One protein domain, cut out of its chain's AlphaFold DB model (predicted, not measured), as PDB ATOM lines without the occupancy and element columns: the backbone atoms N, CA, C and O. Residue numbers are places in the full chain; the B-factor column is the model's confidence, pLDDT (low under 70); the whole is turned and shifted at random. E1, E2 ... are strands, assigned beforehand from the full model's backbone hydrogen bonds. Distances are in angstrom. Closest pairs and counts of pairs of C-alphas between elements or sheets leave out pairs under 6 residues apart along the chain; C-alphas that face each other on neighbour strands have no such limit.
ATOM      1  N   GLN A  49     172.435 278.122 312.852       85.31
ATOM      2  CA  GLN A  49     172.214 276.703 312.613       85.31
ATOM      3  C   GLN A  49     171.807 276.054 313.929       85.31
ATOM      4  O   GLN A  49     172.391 276.351 314.973       85.31
ATOM      5  N   ARG A  50     170.800 275.179 313.872       86.00
ATOM      6  CA  ARG A  50     170.271 274.471 315.039       86.00
ATOM      7  C   ARG A  50     170.184 272.974 314.796       86.00
ATOM      8  O   ARG A  50     169.965 272.538 313.666       86.00
ATOM      9  N   ASP A  51     170.318 272.220 315.874       83.50
ATOM     10  CA  ASP A  51     170.134 270.777 315.923       83.50
ATOM     11  C   ASP A  51     169.086 270.389 316.973       83.50
ATOM     12  O   ASP A  51     168.782 271.146 317.900       83.50
ATOM     13  N   GLY A  52     168.532 269.189 316.833       82.69
ATOM     14  CA  GLY A  52     167.499 268.680 317.724       82.69
ATOM     15  C   GLY A  52     166.190 269.462 317.614       82.69
ATOM     16  O   GLY A  52     165.943 270.190 316.649       82.69
ATOM     17  N   GLY A  53     165.309 269.271 318.593       80.75
ATOM     18  CA  GLY A  53     164.019 269.947 318.581       80.75
ATOM     19  C   GLY A  53     162.926 269.207 319.334       80.75
ATOM     20  O   GLY A  53     162.458 268.167 318.882       80.75
ATOM     21  N   GLY A  54     162.453 269.802 320.421       84.88
ATOM     22  CA  GLY A  54     161.200 269.472 321.087       84.88
ATOM     23  C   GLY A  54     160.257 270.663 321.012       84.88
ATOM     24  O   GLY A  54     160.662 271.775 321.319       84.88
ATOM     25  N   SER A  55     159.005 270.483 320.596       89.50
ATOM     26  CA  SER A  55     158.086 271.616 320.414       89.50
ATOM     27  C   SER A  55     156.773 271.433 321.161       89.50
ATOM     28  O   SER A  55     156.372 270.311 321.455       89.50
ATOM     29  N   GLY A  56     156.093 272.535 321.461       89.19
ATOM     30  CA  GLY A  56     154.797 272.539 322.143       89.19
ATOM     31  C   GLY A  56     154.148 273.911 322.103       89.19
ATOM     32  O   GLY A  56     154.744 274.869 321.614       89.19
ATOM     33  N   ALA A  57     152.906 274.000 322.570       90.38
ATOM     34  CA  ALA A  57     152.178 275.261 322.581       90.38
ATOM     35  C   ALA A  57     151.301 275.410 323.826       90.38
ATOM     36  O   ALA A  57     150.685 274.443 324.270       90.38
ATOM     37  N   VAL A  58     151.239 276.625 324.371       91.69
ATOM     38  CA  VAL A  58     150.354 277.008 325.480       91.69
ATOM     39  C   VAL A  58     150.045 278.501 325.372       91.69
ATOM     40  O   VAL A  58     150.910 279.282 324.981       91.69
ATOM     41  N   ASN A  59     148.814 278.912 325.684       89.31
ATOM     42  CA  ASN A  59     148.387 280.321 325.651       89.31
ATOM     43  C   ASN A  59     148.742 281.075 324.362       89.31
ATOM     44  O   ASN A  59     149.174 282.221 324.398       89.31
ATOM     45  N   GLY A  60     148.584 280.415 323.211       86.69
ATOM     46  CA  GLY A  60     148.881 281.005 321.903       86.69
ATOM     47  C   GLY A  60     150.371 281.075 321.549       86.69
ATOM     48  O   GLY A  60     150.692 281.261 320.380       86.69
ATOM     49  N   PHE A  61     151.280 280.840 322.499       89.62
ATOM     50  CA  PHE A  61     152.707 280.721 322.220       89.62
ATOM     51  C   PHE A  61     153.023 279.323 321.708       89.62
ATOM     52  O   PHE A  61     152.687 278.330 322.354       89.62
ATOM     53  N   LYS A  62     153.711 279.242 320.568       90.19
ATOM     54  CA  LYS A  62     154.255 277.996 320.031       90.19
ATOM     55  C   LYS A  62     155.771 278.040 320.191       90.19
ATOM     56  O   LYS A  62     156.411 278.951 319.682       90.19
ATOM     57  N   SER A  63     156.329 277.100 320.943       90.25
ATOM     58  CA  SER A  63     157.746 277.070 321.318       90.25
ATOM     59  C   SER A  63     158.462 275.875 320.697       90.25
ATOM     60  O   SER A  63     157.873 274.795 320.585       90.25
ATOM     61  N   ILE A  64     159.736 276.052 320.347       90.06
ATOM     62  CA  ILE A  64     160.650 274.972 319.958       90.06
ATOM     63  C   ILE A  64     161.916 275.088 320.799       90.06
ATOM     64  O   ILE A  64     162.554 276.131 320.821       90.06
ATOM     65  N   PHE A  65     162.263 274.008 321.485       90.12
ATOM     66  CA  PHE A  65     163.478 273.838 322.262       90.12
ATOM     67  C   PHE A  65     164.492 273.049 321.435       90.12
ATOM     68  O   PHE A  65     164.199 271.928 321.031       90.12
ATOM     69  N   PHE A  66     165.656 273.628 321.166       89.75
ATOM     70  CA  PHE A  66     166.731 273.048 320.368       89.75
ATOM     71  C   PHE A  66     167.875 272.552 321.251       89.75
ATOM     72  O   PHE A  66     168.064 273.033 322.369       89.75
ATOM     73  N   SER A  67     168.635 271.598 320.715       87.75
ATOM     74  CA  SER A  67     169.903 271.123 321.262       87.75
ATOM     75  C   SER A  67     170.995 272.130 320.897       87.75
ATOM     76  O   SER A  67     171.011 273.261 321.374       87.75
ATOM     77  N   ASP A  68     171.890 271.778 319.985       85.38
ATOM     78  CA  ASP A  68     172.991 272.651 319.628       85.38
ATOM     79  C   ASP A  68     172.509 273.816 318.775       85.38
ATOM     80  O   ASP A  68     171.767 273.644 317.810       85.38
ATOM     81  N   SER A  69     172.940 275.020 319.123       87.00
ATOM     82  CA  SER A  69     172.737 276.213 318.310       87.00
ATOM     83  C   SER A  69     174.052 276.945 318.150       87.00
ATOM     84  O   SER A  69     174.763 277.202 319.122       87.00
ATOM     85  N   PHE A  70     174.381 277.281 316.912       86.81
ATOM     86  CA  PHE A  70     175.604 277.992 316.594       86.81
ATOM     87  C   PHE A  70     175.380 279.019 315.502       86.81
ATOM     88  O   PHE A  70     174.497 278.897 314.655       86.81
ATOM     89  N   GLY A  71     176.219 280.038 315.525       87.19
ATOM     90  CA  GLY A  71     176.191 281.119 314.562       87.19
ATOM     91  C   GLY A  71     177.271 282.129 314.885       87.19
ATOM     92  O   GLY A  71     178.191 281.843 315.650       87.19
ATOM     93  N   ASN A  72     177.139 283.318 314.309       84.62
ATOM     94  CA  ASN A  72     178.005 284.448 314.615       84.62
ATOM     95  C   ASN A  72     177.192 285.552 315.296       84.62
ATOM     96  O   ASN A  72     176.003 285.676 315.019       84.62
ATOM     97  N   ASP A  73     177.786 286.338 316.186       81.06
ATOM     98  CA  ASP A  73     177.172 287.561 316.709       81.06
ATOM     99  C   ASP A  73     177.240 288.714 315.682       81.06
ATOM    100  O   ASP A  73     177.689 288.544 314.543       81.06
ATOM    101  N   ASN A  74     176.781 289.909 316.066       79.38
ATOM    102  CA  ASN A  74     176.802 291.088 315.186       79.38
ATOM    103  C   ASN A  74     178.223 291.620 314.923       79.38
ATOM    104  O   ASN A  74     178.421 292.429 314.020       79.38
ATOM    105  N   GLN A  75     179.209 291.166 315.693       83.12
ATOM    106  CA  GLN A  75     180.625 291.482 315.547       83.12
ATOM    107  C   GLN A  75     181.370 290.403 314.738       83.12
ATOM    108  O   GLN A  75     182.560 290.550 314.463       83.12
ATOM    109  N   GLY A  76     180.675 289.340 314.318       84.25
ATOM    110  CA  GLY A  76     181.239 288.225 313.565       84.25
ATOM    111  C   GLY A  76     181.915 287.156 314.429       84.25
ATOM    112  O   GLY A  76     182.521 286.244 313.865       84.25
ATOM    113  N   ASN A  77     181.819 287.228 315.761       83.50
ATOM    114  CA  ASN A  77     182.360 286.197 316.642       83.50
ATOM    115  C   ASN A  77     181.449 284.978 316.631       83.50
ATOM    116  O   ASN A  77     180.238 285.092 316.818       83.50
ATOM    117  N   SER A  78     182.031 283.798 316.446       84.75
ATOM    118  CA  SER A  78     181.274 282.554 316.507       84.75
ATOM    119  C   SER A  78     180.896 282.200 317.942       84.75
ATOM    120  O   SER A  78     181.713 282.329 318.855       84.75
ATOM    121  N   TYR A  79     179.683 281.693 318.122       83.50
ATOM    122  CA  TYR A  79     179.204 281.142 319.384       83.50
ATOM    123  C   TYR A  79     178.616 279.748 319.179       83.50
ATOM    124  O   TYR A  79     178.243 279.356 318.071       83.50
ATOM    125  N   PHE A  80     178.537 279.009 320.281       84.31
ATOM    126  CA  PHE A  80     177.886 277.714 320.368       84.31
ATOM    127  C   PHE A  80     177.223 277.607 321.736       84.31
ATOM    128  O   PHE A  80     177.870 277.856 322.755       84.31
ATOM    129  N   VAL A  81     175.959 277.211 321.752       85.19
ATOM    130  CA  VAL A  81     175.213 276.920 322.974       85.19
ATOM    131  C   VAL A  81     174.517 275.575 322.830       85.19
ATOM    132  O   VAL A  81     174.016 275.235 321.761       85.19
ATOM    133  N   SER A  82     174.504 274.802 323.912       84.38
ATOM    134  CA  SER A  82     173.979 273.434 323.909       84.38
ATOM    135  C   SER A  82     172.469 273.356 324.064       84.38
ATOM    136  O   SER A  82     171.937 272.257 324.061       84.38
ATOM    137  N   ASN A  83     171.779 274.476 324.263       88.69
ATOM    138  CA  ASN A  83     170.332 274.530 324.143       88.69
ATOM    139  C   ASN A  83     169.808 275.944 324.008       88.69
ATOM    140  O   ASN A  83     170.329 276.869 324.631       88.69
ATOM    141  N   THR A  84     168.758 276.087 323.206       90.69
ATOM    142  CA  THR A  84     168.066 277.357 322.964       90.69
ATOM    143  C   THR A  84     166.581 277.107 322.803       90.69
ATOM    144  O   THR A  84     166.158 275.987 322.525       90.69
ATOM    145  N   LEU A  85     165.766 278.138 322.988       91.62
ATOM    146  CA  LEU A  85     164.342 278.072 322.691       91.62
ATOM    147  C   LEU A  85     163.977 279.231 321.786       91.62
ATOM    148  O   LEU A  85     164.525 280.318 321.926       91.62
ATOM    149  N   THR A  86     163.041 278.987 320.882       90.38
ATOM    150  CA  THR A  86     162.428 280.029 320.062       90.38
ATOM    151  C   THR A  86     160.921 279.952 320.164       90.38
ATOM    152  O   THR A  86     160.351 278.895 320.461       90.38
ATOM    153  N   TYR A  87     160.267 281.076 319.896       90.69
ATOM    154  CA  TYR A  87     158.868 281.049 319.494       90.69
ATOM    155  C   TYR A  87     158.769 281.030 317.983       90.69
ATOM    156  O   TYR A  87     159.650 281.548 317.302       90.69
ATOM    157  N   TYR A  88     157.687 280.457 317.468       86.25
ATOM    158  CA  TYR A  88     157.385 280.524 316.047       86.25
ATOM    159  C   TYR A  88     155.932 280.914 315.782       86.25
ATOM    160  O   TYR A  88     155.022 280.592 316.552       86.25
ATOM    161  N   GLY A  89     155.733 281.613 314.668       80.50
ATOM    162  CA  GLY A  89     154.468 282.201 314.256       80.50
ATOM    163  C   GLY A  89     153.930 283.246 315.234       80.50
ATOM    164  O   GLY A  89     152.716 283.350 315.406       80.50
ATOM    165  N   SER A  90     154.816 283.955 315.941       74.69
ATOM    166  CA  SER A  90     154.451 284.977 316.928       74.69
ATOM    167  C   SER A  90     154.002 286.287 316.283       74.69
ATOM    168  O   SER A  90     153.105 286.940 316.808       74.69
ATOM    169  N   ASN A  91     154.601 286.659 315.152       78.06
ATOM    170  CA  ASN A  91     154.228 287.825 314.352       78.06
ATOM    171  C   ASN A  91     153.275 287.428 313.219       78.06
ATOM    172  O   ASN A  91     152.349 288.171 312.901       78.06
ATOM    173  N   ASP A  92     153.486 286.246 312.636       81.31
ATOM    174  CA  ASP A  92     152.628 285.659 311.612       81.31
ATOM    175  C   ASP A  92     152.333 284.183 311.932       81.31
ATOM    176  O   ASP A  92     153.122 283.294 311.602       81.31
ATOM    177  N   PRO A  93     151.165 283.873 312.523       76.25
ATOM    178  CA  PRO A  93     150.818 282.509 312.913       76.25
ATOM    179  C   PRO A  93     150.664 281.543 311.735       76.25
ATOM    180  O   PRO A  93     150.577 280.332 311.981       76.25
ATOM    181  N   THR A  94     150.605 282.054 310.499       76.69
ATOM    182  CA  THR A  94     150.535 281.262 309.264       76.69
ATOM    183  C   THR A  94     151.910 280.929 308.691       76.69
ATOM    184  O   THR A  94     152.024 279.993 307.899       76.69
ATOM    185  N   ASN A  95     152.961 281.626 309.132       74.81
ATOM    186  CA  ASN A  95     154.329 281.393 308.700       74.81
ATOM    187  C   ASN A  95     155.113 280.613 309.774       74.81
ATOM    188  O   ASN A  95     155.562 281.196 310.761       74.81
ATOM    189  N   PRO A  96     155.352 279.301 309.599       68.38
ATOM    190  CA  PRO A  96     156.135 278.516 310.556       68.38
ATOM    191  C   PRO A  96     157.622 278.915 310.605       68.38
ATOM    192  O   PRO A  96     158.345 278.450 311.485       68.38
ATOM    193  N   LEU A  97     158.083 279.753 309.666       74.00
ATOM    194  CA  LEU A  97     159.443 280.290 309.618       74.00
ATOM    195  C   LEU A  97     159.576 281.651 310.312       74.00
ATOM    196  O   LEU A  97     160.695 282.120 310.478       74.00
ATOM    197  N   ASP A  98     158.475 282.286 310.715       81.12
ATOM    198  CA  ASP A  98     158.531 283.488 311.546       81.12
ATOM    199  C   ASP A  98     158.960 283.083 312.955       81.12
ATOM    200  O   ASP A  98     158.149 282.586 313.735       81.12
ATOM    201  N   GLN A  99     160.248 283.220 313.255       84.50
ATOM    202  CA  GLN A  99     160.822 282.828 314.535       84.50
ATOM    203  C   GLN A  99     161.209 284.052 315.357       84.50
ATOM    204  O   GLN A  99     161.683 285.058 314.835       84.50
ATOM    205  N   SER A 100     161.017 283.950 316.668       87.62
ATOM    206  CA  SER A 100     161.542 284.898 317.646       87.62
ATOM    207  C   SER A 100     162.530 284.179 318.550       87.62
ATOM    208  O   SER A 100     162.159 283.261 319.286       87.62
ATOM    209  N   ASP A 101     163.786 284.598 318.461       87.19
ATOM    210  CA  ASP A 101     164.903 284.117 319.261       87.19
ATOM    211  C   ASP A 101     165.132 284.962 320.514       87.19
ATOM    212  O   ASP A 101     164.764 286.137 320.581       87.19
ATOM    213  N   PHE A 102     165.799 284.359 321.498       84.31
ATOM    214  CA  PHE A 102     166.089 284.985 322.786       84.31
ATOM    215  C   PHE A 102     167.581 284.917 323.109       84.31
ATOM    216  O   PHE A 102     168.231 283.905 322.863       84.31
ATOM    217  N   GLY A 103     168.099 286.006 323.675       80.56
ATOM    218  CA  GLY A 103     169.514 286.230 323.975       80.56
ATOM    219  C   GLY A 103     169.948 287.616 323.494       80.56
ATOM    220  O   GLY A 103     169.108 288.495 323.258       80.56
ATOM    221  N   ASP A 104     171.251 287.842 323.345       76.62
ATOM    222  CA  ASP A 104     171.758 289.178 323.035       76.62
ATOM    223  C   ASP A 104     171.364 289.596 321.620       76.62
ATOM    224  O   ASP A 104     171.680 288.935 320.629       76.62
ATOM    225  N   SER A 105     170.700 290.748 321.511       77.38
ATOM    226  CA  SER A 105     170.218 291.288 320.231       77.38
ATOM    227  C   SER A 105     169.325 290.312 319.446       77.38
ATOM    228  O   SER A 105     169.359 290.309 318.216       77.38
ATOM    229  N   GLY A 106     168.562 289.462 320.145       75.56
ATOM    230  CA  GLY A 106     167.695 288.463 319.516       75.56
ATOM    231  C   GLY A 106     168.462 287.287 318.914       75.56
ATOM    232  O   GLY A 106     167.933 286.613 318.043       75.56
ATOM    233  N   ARG A 107     169.712 287.039 319.320       81.00
ATOM    234  CA  ARG A 107     170.448 285.834 318.921       81.00
ATOM    235  C   ARG A 107     170.379 284.781 320.032       81.00
ATOM    236  O   ARG A 107     170.543 285.138 321.192       81.00
ATOM    237  N   PRO A 108     170.246 283.491 319.693       82.50
ATOM    238  CA  PRO A 108     170.243 282.360 320.612       82.50
ATOM    239  C   PRO A 108     171.663 282.036 321.099       82.50
ATOM    240  O   PRO A 108     172.174 280.938 320.904       82.50
ATOM    241  N   ASN A 109     172.341 283.026 321.678       76.69
ATOM    242  CA  ASN A 109     173.701 282.914 322.205       76.69
ATOM    243  C   ASN A 109     173.730 282.683 323.726       76.69
ATOM    244  O   ASN A 109     174.809 282.631 324.317       76.69
ATOM    245  N   GLN A 110     172.560 282.526 324.348       77.25
ATOM    246  CA  GLN A 110     172.402 282.245 325.766       77.25
ATOM    247  C   GLN A 110     171.714 280.892 325.965       77.25
ATOM    248  O   GLN A 110     170.699 280.592 325.341       77.25
ATOM    249  N   GLN A 111     172.272 280.084 326.864       80.38
ATOM    250  CA  GLN A 111     171.685 278.813 327.275       80.38
ATOM    251  C   GLN A 111     170.487 279.057 328.207       80.38
ATOM    252  O   GLN A 111     170.553 279.913 329.091       80.38
ATOM    253  N   LEU A 112     169.400 278.297 328.038       76.62
ATOM    254  CA  LEU A 112     168.181 278.456 328.851       76.62
ATOM    255  C   LEU A 112     168.347 277.984 330.295       76.62
ATOM    256  O   LEU A 112     167.613 278.412 331.185       76.62
ATOM    257  N   PHE A 113     169.278 277.061 330.515       76.81
ATOM    258  CA  PHE A 113     169.602 276.507 331.819       76.81
ATOM    259  C   PHE A 113     171.097 276.699 332.045       76.81
ATOM    260  O   PHE A 113     171.906 276.020 331.420       76.81
ATOM    261  N   ASN A 114     171.446 277.624 332.933       60.91
ATOM    262  CA  ASN A 114     172.787 277.733 333.491       60.91
ATOM    263  C   ASN A 114     172.701 277.217 334.925       60.91
ATOM    264  O   ASN A 114     172.228 277.941 335.798       60.91
ATOM    265  N   SER A 115     173.112 275.976 335.187       52.78
ATOM    266  CA  SER A 115     173.544 275.651 336.549       52.78
ATOM    267  C   SER A 115     175.018 276.039 336.684       52.78
ATOM    268  O   SER A 115     175.755 276.039 335.697       52.78
ATOM    269  N   ASP A 116     175.469 276.395 337.887       47.28
ATOM    270  CA  ASP A 116     176.835 276.883 338.138       47.28
ATOM    271  C   ASP A 116     177.958 275.873 337.776       47.28
ATOM    272  O   ASP A 116     179.140 276.232 337.797       47.28
ATOM    273  N   GLY A 117     177.605 274.640 337.377       49.41
ATOM    274  CA  GLY A 117     178.495 273.622 336.798       49.41
ATOM    275  C   GLY A 117     178.463 273.496 335.263       49.41
ATOM    276  O   GLY A 117     179.381 272.918 334.688       49.41
ATOM    277  N   ASP A 118     177.479 274.086 334.580       51.31
ATOM    278  CA  ASP A 118     177.236 273.943 333.132       51.31
ATOM    279  C   ASP A 118     177.920 275.063 332.317       51.31
ATOM    280  O   ASP A 118     177.390 275.572 331.330       51.31
ATOM    281  N   LYS A 119     179.105 275.522 332.747       47.84
ATOM    282  CA  LYS A 119     179.740 276.720 332.172       47.84
ATOM    283  C   LYS A 119     180.108 276.527 330.696       47.84
ATOM    284  O   LYS A 119     181.044 275.807 330.346       47.84
ATOM    285  N   ALA A 120     179.446 277.304 329.841       45.47
ATOM    286  CA  ALA A 120     179.593 277.332 328.386       45.47
ATOM    287  C   ALA A 120     180.987 277.737 327.841       45.47
ATOM    288  O   ALA A 120     181.183 277.739 326.624       45.47
ATOM    289  N   SER A 121     181.988 278.063 328.673       44.88
ATOM    290  CA  SER A 121     183.170 278.805 328.195       44.88
ATOM    291  C   SER A 121     184.565 278.235 328.466       44.88
ATOM    292  O   SER A 121     185.519 278.850 328.000       44.88
ATOM    293  N   GLN A 122     184.765 277.073 329.101       44.34
ATOM    294  CA  GLN A 122     186.136 276.555 329.292       44.34
ATOM    295  C   GLN A 122     186.304 275.093 328.873       44.34
ATOM    296  O   GLN A 122     185.347 274.326 328.813       44.34
ATOM    297  N   VAL A 123     187.512 274.775 328.418       48.06
ATOM    298  CA  VAL A 123     187.967 273.454 327.975       48.06
ATOM    299  C   VAL A 123     187.868 272.494 329.169       48.06
ATOM    300  O   VAL A 123     188.522 272.730 330.179       48.06
ATOM    301  N   GLY A 124     187.023 271.462 329.075       54.72
ATOM    302  CA  GLY A 124     186.737 270.502 330.153       54.72
ATOM    303  C   GLY A 124     185.441 269.718 329.909       54.72
ATOM    304  O   GLY A 124     184.736 269.989 328.931       54.72
ATOM    305  N   ASP A 125     185.136 268.752 330.783       58.81
ATOM    306  CA  ASP A 125     183.886 267.982 330.750       58.81
ATOM    307  C   ASP A 125     182.692 268.929 330.936       58.81
ATOM    308  O   ASP A 125     182.491 269.504 332.004       58.81
ATOM    309  N   ARG A 126     181.909 269.124 329.871       73.25
ATOM    310  CA  ARG A 126     180.658 269.893 329.908       73.25
ATOM    311  C   ARG A 126     179.479 268.940 329.951       73.25
ATOM    312  O   ARG A 126     179.506 267.923 329.255       73.25
ATOM    313  N   VAL A 127     178.448 269.306 330.708       79.00
ATOM    314  CA  VAL A 127     177.127 268.688 330.599       79.00
ATOM    315  C   VAL A 127     176.302 269.511 329.612       79.00
ATOM    316  O   VAL A 127     176.027 270.687 329.834       79.00
ATOM    317  N   ALA A 128     175.930 268.897 328.496       84.56
ATOM    318  CA  ALA A 128     174.914 269.419 327.602       84.56
ATOM    319  C   ALA A 128     173.532 268.989 328.103       84.56
ATOM    320  O   ALA A 128     173.346 267.858 328.558       84.56
ATOM    321  N   ILE A 129     172.568 269.900 328.007       88.19
ATOM    322  CA  ILE A 129     171.159 269.640 328.303       88.19
ATOM    323  C   ILE A 129     170.429 269.738 326.974       88.19
ATOM    324  O   ILE A 129     170.256 270.846 326.479       88.19
ATOM    325  N   TRP A 130     170.041 268.608 326.395       89.12
ATOM    326  CA  TRP A 130     169.424 268.545 325.069       89.12
ATOM    327  C   TRP A 130     167.947 268.166 325.159       89.12
ATOM    328  O   TRP A 130     167.638 267.249 325.917       89.12
ATOM    329  N   PRO A 131     167.028 268.800 324.403       87.25
ATOM    330  CA  PRO A 131     165.659 268.309 324.261       87.25
ATOM    331  C   PRO A 131     165.667 266.820 323.937       87.25
ATOM    332  O   PRO A 131     166.258 266.402 322.942       87.25
ATOM    333  N   SER A 132     164.985 266.028 324.757       82.69
ATOM    334  CA  SER A 132     164.750 264.620 324.436       82.69
ATOM    335  C   SER A 132     163.421 264.448 323.701       82.69
ATOM    336  O   SER A 132     163.305 263.614 322.810       82.69
ATOM    337  N   SER A 133     162.424 265.264 324.056       85.50
ATOM    338  CA  SER A 133     161.035 265.092 323.633       85.50
ATOM    339  C   SER A 133     160.305 266.414 323.394       85.50
ATOM    340  O   SER A 133     160.871 267.503 323.508       85.50
ATOM    341  N   ASN A 134     159.023 266.323 323.028       87.44
ATOM    342  CA  ASN A 134     158.129 267.464 322.876       87.44
ATOM    343  C   ASN A 134     157.875 268.209 324.202       87.44
ATOM    344  O   ASN A 134     158.073 267.681 325.293       87.44
ATOM    345  N   LEU A 135     157.372 269.439 324.088       90.12
ATOM    346  CA  LEU A 135     156.916 270.231 325.227       90.12
ATOM    347  C   LEU A 135     155.405 270.036 325.410       90.12
ATOM    348  O   LEU A 135     154.647 270.131 324.441       90.12
ATOM    349  N   VAL A 136     154.951 269.799 326.638       90.50
ATOM    350  CA  VAL A 136     153.527 269.602 326.957       90.50
ATOM    351  C   VAL A 136     152.967 270.744 327.782       90.50
ATOM    352  O   VAL A 136     153.609 271.211 328.716       90.50
ATOM    353  N   ALA A 137     151.759 271.193 327.454       90.44
ATOM    354  CA  ALA A 137     151.090 272.228 328.225       90.44
ATOM    355  C   ALA A 137     150.644 271.681 329.587       90.44
ATOM    356  O   ALA A 137     149.921 270.691 329.662       90.44
ATOM    357  N   ILE A 138     151.025 272.367 330.662       87.94
ATOM    358  CA  ILE A 138     150.570 272.081 332.021       87.94
ATOM    359  C   ILE A 138     149.891 273.320 332.606       87.94
ATOM    360  O   ILE A 138     150.302 274.462 332.362       87.94
ATOM    361  N   ASN A 139     148.827 273.095 333.378       86.44
ATOM    362  CA  ASN A 139     148.079 274.137 334.093       86.44
ATOM    363  C   ASN A 139     147.665 275.336 333.215       86.44
ATOM    364  O   ASN A 139     147.566 276.463 333.697       86.44
ATOM    365  N   GLY A 140     147.502 275.105 331.906       87.88
ATOM    366  CA  GLY A 140     147.138 276.113 330.913       87.88
ATOM    367  C   GLY A 140     148.094 277.301 330.793       87.88
ATOM    368  O   GLY A 140     147.743 278.259 330.131       87.88
ATOM    369  N   THR A 141     149.264 277.302 331.430       92.25
ATOM    370  CA  THR A 141     150.141 278.493 331.499       92.25
ATOM    371  C   THR A 141     151.609 278.186 331.276       92.25
ATOM    372  O   THR A 141     152.363 279.078 330.900       92.25
ATOM    373  N   HIS A 142     152.007 276.936 331.480       94.00
ATOM    374  CA  HIS A 142     153.386 276.506 331.347       94.00
ATOM    375  C   HIS A 142     153.480 275.403 330.307       94.00
ATOM    376  O   HIS A 142     152.527 274.665 330.058       94.00
ATOM    377  N   LEU A 143     154.657 275.283 329.722       92.88
ATOM    378  CA  LEU A 143     155.103 274.094 329.032       92.88
ATOM    379  C   LEU A 143     156.053 273.338 329.956       92.88
ATOM    380  O   LEU A 143     156.894 273.940 330.617       92.88
ATOM    381  N   MET A 144     155.939 272.024 329.981       92.75
ATOM    382  CA  MET A 144     156.889 271.132 330.623       92.75
ATOM    383  C   MET A 144     157.649 270.373 329.550       92.75
ATOM    384  O   MET A 144     157.052 269.914 328.578       92.75
ATOM    385  N   GLY A 145     158.954 270.223 329.739       91.19
ATOM    386  CA  GLY A 145     159.786 269.402 328.876       91.19
ATOM    387  C   GLY A 145     160.720 268.501 329.667       91.19
ATOM    388  O   GLY A 145     160.978 268.716 330.856       91.19
ATOM    389  N   MET A 146     161.229 267.495 328.963       91.56
ATOM    390  CA  MET A 146     162.302 266.625 329.425       91.56
ATOM    391  C   MET A 146     163.532 266.836 328.554       91.56
ATOM    392  O   MET A 146     163.429 266.995 327.333       91.56
ATOM    393  N   ALA A 147     164.693 266.853 329.195       91.06
ATOM    394  CA  ALA A 147     165.961 267.004 328.508       91.06
ATOM    395  C   ALA A 147     166.969 265.954 328.959       91.06
ATOM    396  O   ALA A 147     167.079 265.645 330.145       91.06
ATOM    397  N   SER A 148     167.732 265.448 328.003       88.94
ATOM    398  CA  SER A 148     168.824 264.521 328.212       88.94
ATOM    399  C   SER A 148     170.012 265.304 328.735       88.94
ATOM    400  O   SER A 148     170.331 266.384 328.237       88.94
ATOM    401  N   LEU A 149     170.672 264.737 329.729       88.19
ATOM    402  CA  LEU A 149     171.934 265.204 330.262       88.19
ATOM    403  C   LEU A 149     173.042 264.384 329.612       88.19
ATOM    404  O   LEU A 149     173.045 263.157 329.721       88.19
ATOM    405  N   THR A 150     173.983 265.059 328.961       85.19
ATOM    406  CA  THR A 150     175.052 264.408 328.198       85.19
ATOM    407  C   THR A 150     176.410 264.989 328.581       85.19
ATOM    408  O   THR A 150     176.594 266.199 328.485       85.19
ATOM    409  N   THR A 151     177.380 264.172 328.994       81.62
ATOM    410  CA  THR A 151     178.745 264.628 329.321       81.62
ATOM    411  C   THR A 151     179.685 264.595 328.121       81.62
ATOM    412  O   THR A 151     179.524 263.774 327.233       81.62
ATOM    413  N   ASN A 152     180.742 265.413 328.158       62.12
ATOM    414  CA  ASN A 152     181.954 265.276 327.333       62.12
ATOM    415  C   ASN A 152     181.805 265.588 325.827       62.12
ATOM    416  O   ASN A 152     182.352 264.912 324.963       62.12
ATOM    417  N   VAL A 153     181.111 266.678 325.493       60.06
ATOM    418  CA  VAL A 153     180.881 267.096 324.090       60.06
ATOM    419  C   VAL A 153     182.126 267.735 323.428       60.06
ATOM    420  O   VAL A 153     182.159 267.961 322.221       60.06
ATOM    421  N   VAL A 154     183.190 268.035 324.185       57.53
ATOM    422  CA  VAL A 154     184.273 268.936 323.726       57.53
ATOM    423  C   VAL A 154     185.434 268.212 323.019       57.53
ATOM    424  O   VAL A 154     186.150 268.837 322.239       57.53
ATOM    425  N   SER A 155     185.638 266.906 323.237       54.09
ATOM    426  CA  SER A 155     186.862 266.198 322.800       54.09
ATOM    427  C   SER A 155     186.703 265.288 321.569       54.09
ATOM    428  O   SER A 155     187.639 264.583 321.194       54.09
ATOM    429  N   GLY A 156     185.549 265.306 320.894       57.62
ATOM    430  CA  GLY A 156     185.289 264.445 319.730       57.62
ATOM    431  C   GLY A 156     184.986 262.981 320.078       57.62
ATOM    432  O   GLY A 156     184.697 262.196 319.171       57.62
ATOM    433  N   GLY A 157     185.001 262.624 321.367       57.72
ATOM    434  CA  GLY A 157     184.249 261.484 321.884       57.72
ATOM    435  C   GLY A 157     182.754 261.790 321.808       57.72
ATOM    436  O   GLY A 157     182.346 262.937 321.987       57.72
ATOM    437  N   GLY A 158     181.934 260.793 321.470       64.38
ATOM    438  CA  GLY A 158     180.487 260.934 321.620       64.38
ATOM    439  C   GLY A 158     180.169 261.270 323.074       64.38
ATOM    440  O   GLY A 158     180.847 260.774 323.971       64.38
ATOM    441  N   GLY A 159     179.194 262.146 323.301       71.19
ATOM    442  CA  GLY A 159     178.828 262.485 324.664       71.19
ATOM    443  C   GLY A 159     178.136 261.311 325.360       71.19
ATOM    444  O   GLY A 159     177.289 260.653 324.752       71.19
ATOM    445  N   ASP A 160     178.487 261.051 326.617       81.81
ATOM    446  CA  ASP A 160     177.854 259.987 327.399       81.81
ATOM    447  C   ASP A 160     176.525 260.482 327.963       81.81
ATOM    448  O   ASP A 160     176.457 261.526 328.611       81.81
ATOM    449  N   TYR A 161     175.459 259.719 327.738       84.00
ATOM    450  CA  TYR A 161     174.166 259.979 328.356       84.00
ATOM    451  C   TYR A 161     174.230 259.657 329.854       84.00
ATOM    452  O   TYR A 161     174.466 258.513 330.245       84.00
ATOM    453  N   ILE A 162     174.003 260.668 330.692       87.00
ATOM    454  CA  ILE A 162     174.096 260.558 332.154       87.00
ATOM    455  C   ILE A 162     172.744 260.687 332.864       87.00
ATOM    456  O   ILE A 162     172.684 260.479 334.077       87.00
ATOM    457  N   GLY A 163     171.662 260.998 332.142       88.75
ATOM    458  CA  GLY A 163     170.311 261.004 332.706       88.75
ATOM    459  C   GLY A 163     169.315 261.921 332.001       88.75
ATOM    460  O   GLY A 163     169.607 262.486 330.951       88.75
ATOM    461  N   ILE A 164     168.147 262.104 332.619       89.00
ATOM    462  CA  ILE A 164     167.113 263.070 332.210       89.00
ATOM    463  C   ILE A 164     166.921 264.115 333.300       89.00
ATOM    464  O   ILE A 164     166.934 263.790 334.483       89.00
ATOM    465  N   THR A 165     166.677 265.358 332.903       91.50
ATOM    466  CA  THR A 165     166.196 266.451 333.749       91.50
ATOM    467  C   THR A 165     164.804 266.894 333.305       91.50
ATOM    468  O   THR A 165     164.461 266.809 332.126       91.50
ATOM    469  N   GLN A 166     164.021 267.423 334.243       91.94
ATOM    470  CA  GLN A 166     162.737 268.063 333.956       91.94
ATOM    471  C   GLN A 166     162.878 269.581 334.027       91.94
ATOM    472  O   GLN A 166     163.581 270.111 334.893       91.94
ATOM    473  N   PHE A 167     162.169 270.286 333.151       92.31
ATOM    474  CA  PHE A 167     162.108 271.739 333.175       92.31
ATOM    475  C   PHE A 167     160.714 272.267 332.846       92.31
ATOM    476  O   PHE A 167     159.899 271.593 332.210       92.31
ATOM    477  N   LEU A 168     160.467 273.501 333.273       93.62
ATOM    478  CA  LEU A 168     159.319 274.306 332.892       93.62
ATOM    479  C   LEU A 168     159.753 275.472 332.017       93.62
ATOM    480  O   LEU A 168     160.840 276.029 332.169       93.62
ATOM    481  N   VAL A 169     158.850 275.852 331.129       93.19
ATOM    482  CA  VAL A 169     158.898 277.072 330.340       93.19
ATOM    483  C   VAL A 169     157.587 277.798 330.588       93.19
ATOM    484  O   VAL A 169     156.517 277.251 330.333       93.19
ATOM    485  N   GLN A 170     157.654 279.028 331.069       95.31
ATOM    486  CA  GLN A 170     156.526 279.943 331.105       95.31
ATOM    487  C   GLN A 170     156.684 280.925 329.943       95.31
ATOM    488  O   GLN A 170     157.549 281.806 330.006       95.31
ATOM    489  N   PRO A 171     155.891 280.793 328.868       93.12
ATOM    490  CA  PRO A 171     155.983 281.731 327.771       93.12
ATOM    491  C   PRO A 171     155.476 283.116 328.177       93.12
ATOM    492  O   PRO A 171     154.396 283.248 328.754       93.12
ATOM    493  N   THR A 172     156.241 284.155 327.851       92.69
ATOM    494  CA  THR A 172     155.828 285.559 327.991       92.69
ATOM    495  C   THR A 172     156.075 286.328 326.695       92.69
ATOM    496  O   THR A 172     156.853 285.885 325.851       92.69
ATOM    497  N   SER A 173     155.472 287.512 326.552       89.06
ATOM    498  CA  SER A 173     155.681 288.399 325.398       89.06
ATOM    499  C   SER A 173     157.118 288.911 325.249       89.06
ATOM    500  O   SER A 173     157.487 289.352 324.167       89.06
ATOM    501  N   TYR A 174     157.920 288.870 326.315       86.81
ATOM    502  CA  TYR A 174     159.317 289.322 326.310       86.81
ATOM    503  C   TYR A 174     160.314 288.165 326.171       86.81
ATOM    504  O   TYR A 174     161.516 288.398 326.080       86.81
ATOM    505  N   GLY A 175     159.816 286.927 326.165       87.56
ATOM    506  CA  GLY A 175     160.612 285.711 326.087       87.56
ATOM    507  C   GLY A 175     160.242 284.671 327.143       87.56
ATOM    508  O   GLY A 175     159.414 284.927 328.023       87.56
ATOM    509  N   PRO A 176     160.779 283.453 327.020       91.44
ATOM    510  CA  PRO A 176     160.475 282.357 327.921       91.44
ATOM    511  C   PRO A 176     161.151 282.578 329.272       91.44
ATOM    512  O   PRO A 176     162.343 282.872 329.335       91.44
ATOM    513  N   ILE A 177     160.415 282.362 330.358       92.31
ATOM    514  CA  ILE A 177     161.019 282.149 331.674       92.31
ATOM    515  C   ILE A 177     161.191 280.644 331.833       92.31
ATOM    516  O   ILE A 177     160.212 279.896 331.819       92.31
ATOM    517  N   THR A 178     162.431 280.186 331.943       91.06
ATOM    518  CA  THR A 178     162.758 278.767 332.067       91.06
ATOM    519  C   THR A 178     163.153 278.426 333.496       91.06
ATOM    520  O   THR A 178     163.796 279.203 334.199       91.06
ATOM    521  N   THR A 179     162.748 277.251 333.967       91.31
ATOM    522  CA  THR A 179     163.105 276.759 335.301       91.31
ATOM    523  C   THR A 179     163.432 275.282 335.216       91.31
ATOM    524  O   THR A 179     162.600 274.480 334.799       91.31
ATOM    525  N   ARG A 180     164.647 274.905 335.617       89.94
ATOM    526  CA  ARG A 180     165.005 273.500 335.806       89.94
ATOM    527  C   ARG A 180     164.397 273.041 337.128       89.94
ATOM    528  O   ARG A 180     164.721 273.592 338.172       89.94
ATOM    529  N   MET A 181     163.476 272.083 337.069       89.38
ATOM    530  CA  MET A 181     162.684 271.679 338.238       89.38
ATOM    531  C   MET A 181     163.455 270.743 339.162       89.38
ATOM    532  O   MET A 181     163.302 270.791 340.377       89.38
ATOM    533  N   VAL A 182     164.271 269.878 338.567       87.06
ATOM    534  CA  VAL A 182     165.129 268.914 339.254       87.06
ATOM    535  C   VAL A 182     166.433 268.828 338.487       87.06
ATOM    536  O   VAL A 182     166.402 268.874 337.263       87.06
ATOM    537  N   ASP A 183     167.571 268.674 339.160       86.31
ATOM    538  CA  ASP A 183     168.852 268.541 338.455       86.31
ATOM    539  C   ASP A 183     168.911 267.247 337.643       86.31
ATOM    540  O   ASP A 183     169.424 267.217 336.527       86.31
ATOM    541  N   ARG A 184     168.352 266.169 338.186       87.06
ATOM    542  CA  ARG A 184     168.269 264.877 337.517       87.06
ATOM    543  C   ARG A 184     167.048 264.121 338.019       87.06
ATOM    544  O   ARG A 184     166.912 263.887 339.215       87.06
ATOM    545  N   LEU A 185     166.162 263.776 337.094       88.75
ATOM    546  CA  LEU A 185     164.958 262.989 337.335       88.75
ATOM    547  C   LEU A 185     165.240 261.483 337.234       88.75
ATOM    548  O   LEU A 185     164.797 260.730 338.096       88.75
ATOM    549  N   PHE A 186     165.996 261.076 336.210       88.38
ATOM    550  CA  PHE A 186     166.427 259.694 335.970       88.38
ATOM    551  C   PHE A 186     167.929 259.653 335.705       88.38
ATOM    552  O   PHE A 186     168.447 260.526 335.006       88.38
ATOM    553  N   ASP A 187     168.618 258.643 336.220       88.19
ATOM    554  CA  ASP A 187     170.024 258.373 335.924       88.19
ATOM    555  C   ASP A 187     170.207 257.696 334.558       88.19
ATOM    556  O   ASP A 187     169.296 257.076 334.008       88.19
ATOM    557  N   GLY A 188     171.421 257.776 334.004       85.00
ATOM    558  CA  GLY A 188     171.756 257.190 332.700       85.00
ATOM    559  C   GLY A 188     171.563 255.668 332.609       85.00
ATOM    560  O   GLY A 188     171.401 255.126 331.520       85.00
ATOM    561  N   SER A 189     171.554 254.965 333.747       82.81
ATOM    562  CA  SER A 189     171.279 253.523 333.823       82.81
ATOM    563  C   SER A 189     169.789 253.173 333.911       82.81
ATOM    564  O   SER A 189     169.435 251.993 333.863       82.81
ATOM    565  N   GLU A 190     168.923 254.167 334.100       83.38
ATOM    566  CA  GLU A 190     167.485 253.994 334.285       83.38
ATOM    567  C   GLU A 190     166.712 254.188 332.972       83.38
ATOM    568  O   GLU A 190     167.236 254.628 331.949       83.38
TER     569      GLU A 190
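Overview. This is residues 49 to 190 of the 363 residues of an uncharacterized protein of Carpinus fangiana (UniProt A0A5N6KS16). Two twisted sheets lie face to face as a sandwich: a larger one of E7, E8, E9, E10 and E11, built along the long strands E9, E10 and E11, and a smaller one of E1, E2, E5 and E6, with the strands of the one at 22 degrees to those of the other. The hairpin E3 and E4 turns away from this sandwich at the ends of E2 and E5, and a long link without a named element, residues 102 to 126, leads from the smaller sheet to the larger. The printed part has 142 residues with eleven named strands, E1 to E11 in order along the chain, and no named helix, and the class is all strand. The smaller sheet has the order E1, E2, E5, E6 and is antiparallel, as are the neighbour pairs of the larger, branched sheet. The whole is compact, with a radius of gyration of the C-alphas of 15.0 A and spans of 41 by 40 by 23 A.

Along the chain. In the larger sheet, E10 covers residues 160 to 172 and is 33.8 A long, E11 covers residues 175 to 187 and is 30.5 A long, and E9 covers residues 142 to 151 and is 28.1 A long. E7 is residues 127 to 131, 13.1 A, and E8 is residues 136 to 138, 6.4 A. E11 ends with C-alpha 187 at (170.024, 258.373, 335.924). In the smaller sheet, E1 is residues 54 to 58, 13.9 A, beginning with C-alpha 54 at (161.200, 269.472, 321.087). E2 is residues 61 to 66, 16.1 A, E5 is residues 84 to 88, 13.1 A, and E6 is residues 99 to 101, 6.4 A. E3, residues 69 to 72, and E4, residues 78 to 81, are each 10.5 A long, and C-alpha 72 is at (178.005, 284.448, 314.615).

Arrangement. In the branched sheet E9 has three neighbours: E7, beside residues 147 to 151, and E8, beside residues 142 to 144, lie on one side of it, and E10 on the other side. N 128 and O 150 of E7 and E9 are 2.8 A apart, within hydrogen-bond range, as are N 138 and O 142 of E8 and E9, 2.8 A. E9 and E10 form a hairpin with N 147 and O 165 at 2.9 A, and E10 and E11 form another with N 168 and O 179 at 2.8 A. E8, E9, E10 and E11 make a meander, each strand the antiparallel neighbour of the one before. E10 bends by 68 degrees at residue 163, E11 by 54 degrees at residue 182, and the sheet is strongly twisted. The two sheets of the sandwich have 64 pairs of C-alphas within 10 A. The closest C-alphas of E1 and E8 are those of Val 58 and Ala 137, 5.6 A apart, and E2 and E9 are near each other, with 5 pairs within 10 A. E6 and E11 are only just apart, their closest C-alphas 8.2 A. Within the smaller sheet, N 56 and O 63 of the hairpin E1 and E2 are 3.0 A apart, N 64 and O 86 of E2 and E5 2.9 A, and N 100 and O 87 of the hairpin E5 and E6 2.8 A. E2 runs on into E3 at 87 degrees, and E4 runs on into E5 at 91 degrees. In the hairpin E3 and E4, N 69 and O 81 are 2.9 A apart.

Size, cuts and confidence. The two C-alphas farthest apart are those of Gln 75 and Glu 190, 43.9 A. The printed part has no cut. The link E6 to E7 is long, with 25 residues. The mean pLDDT of the printed part is 81.5, and it is under 70 at residue 96, residues 114 to 125 and residues 152 to 158.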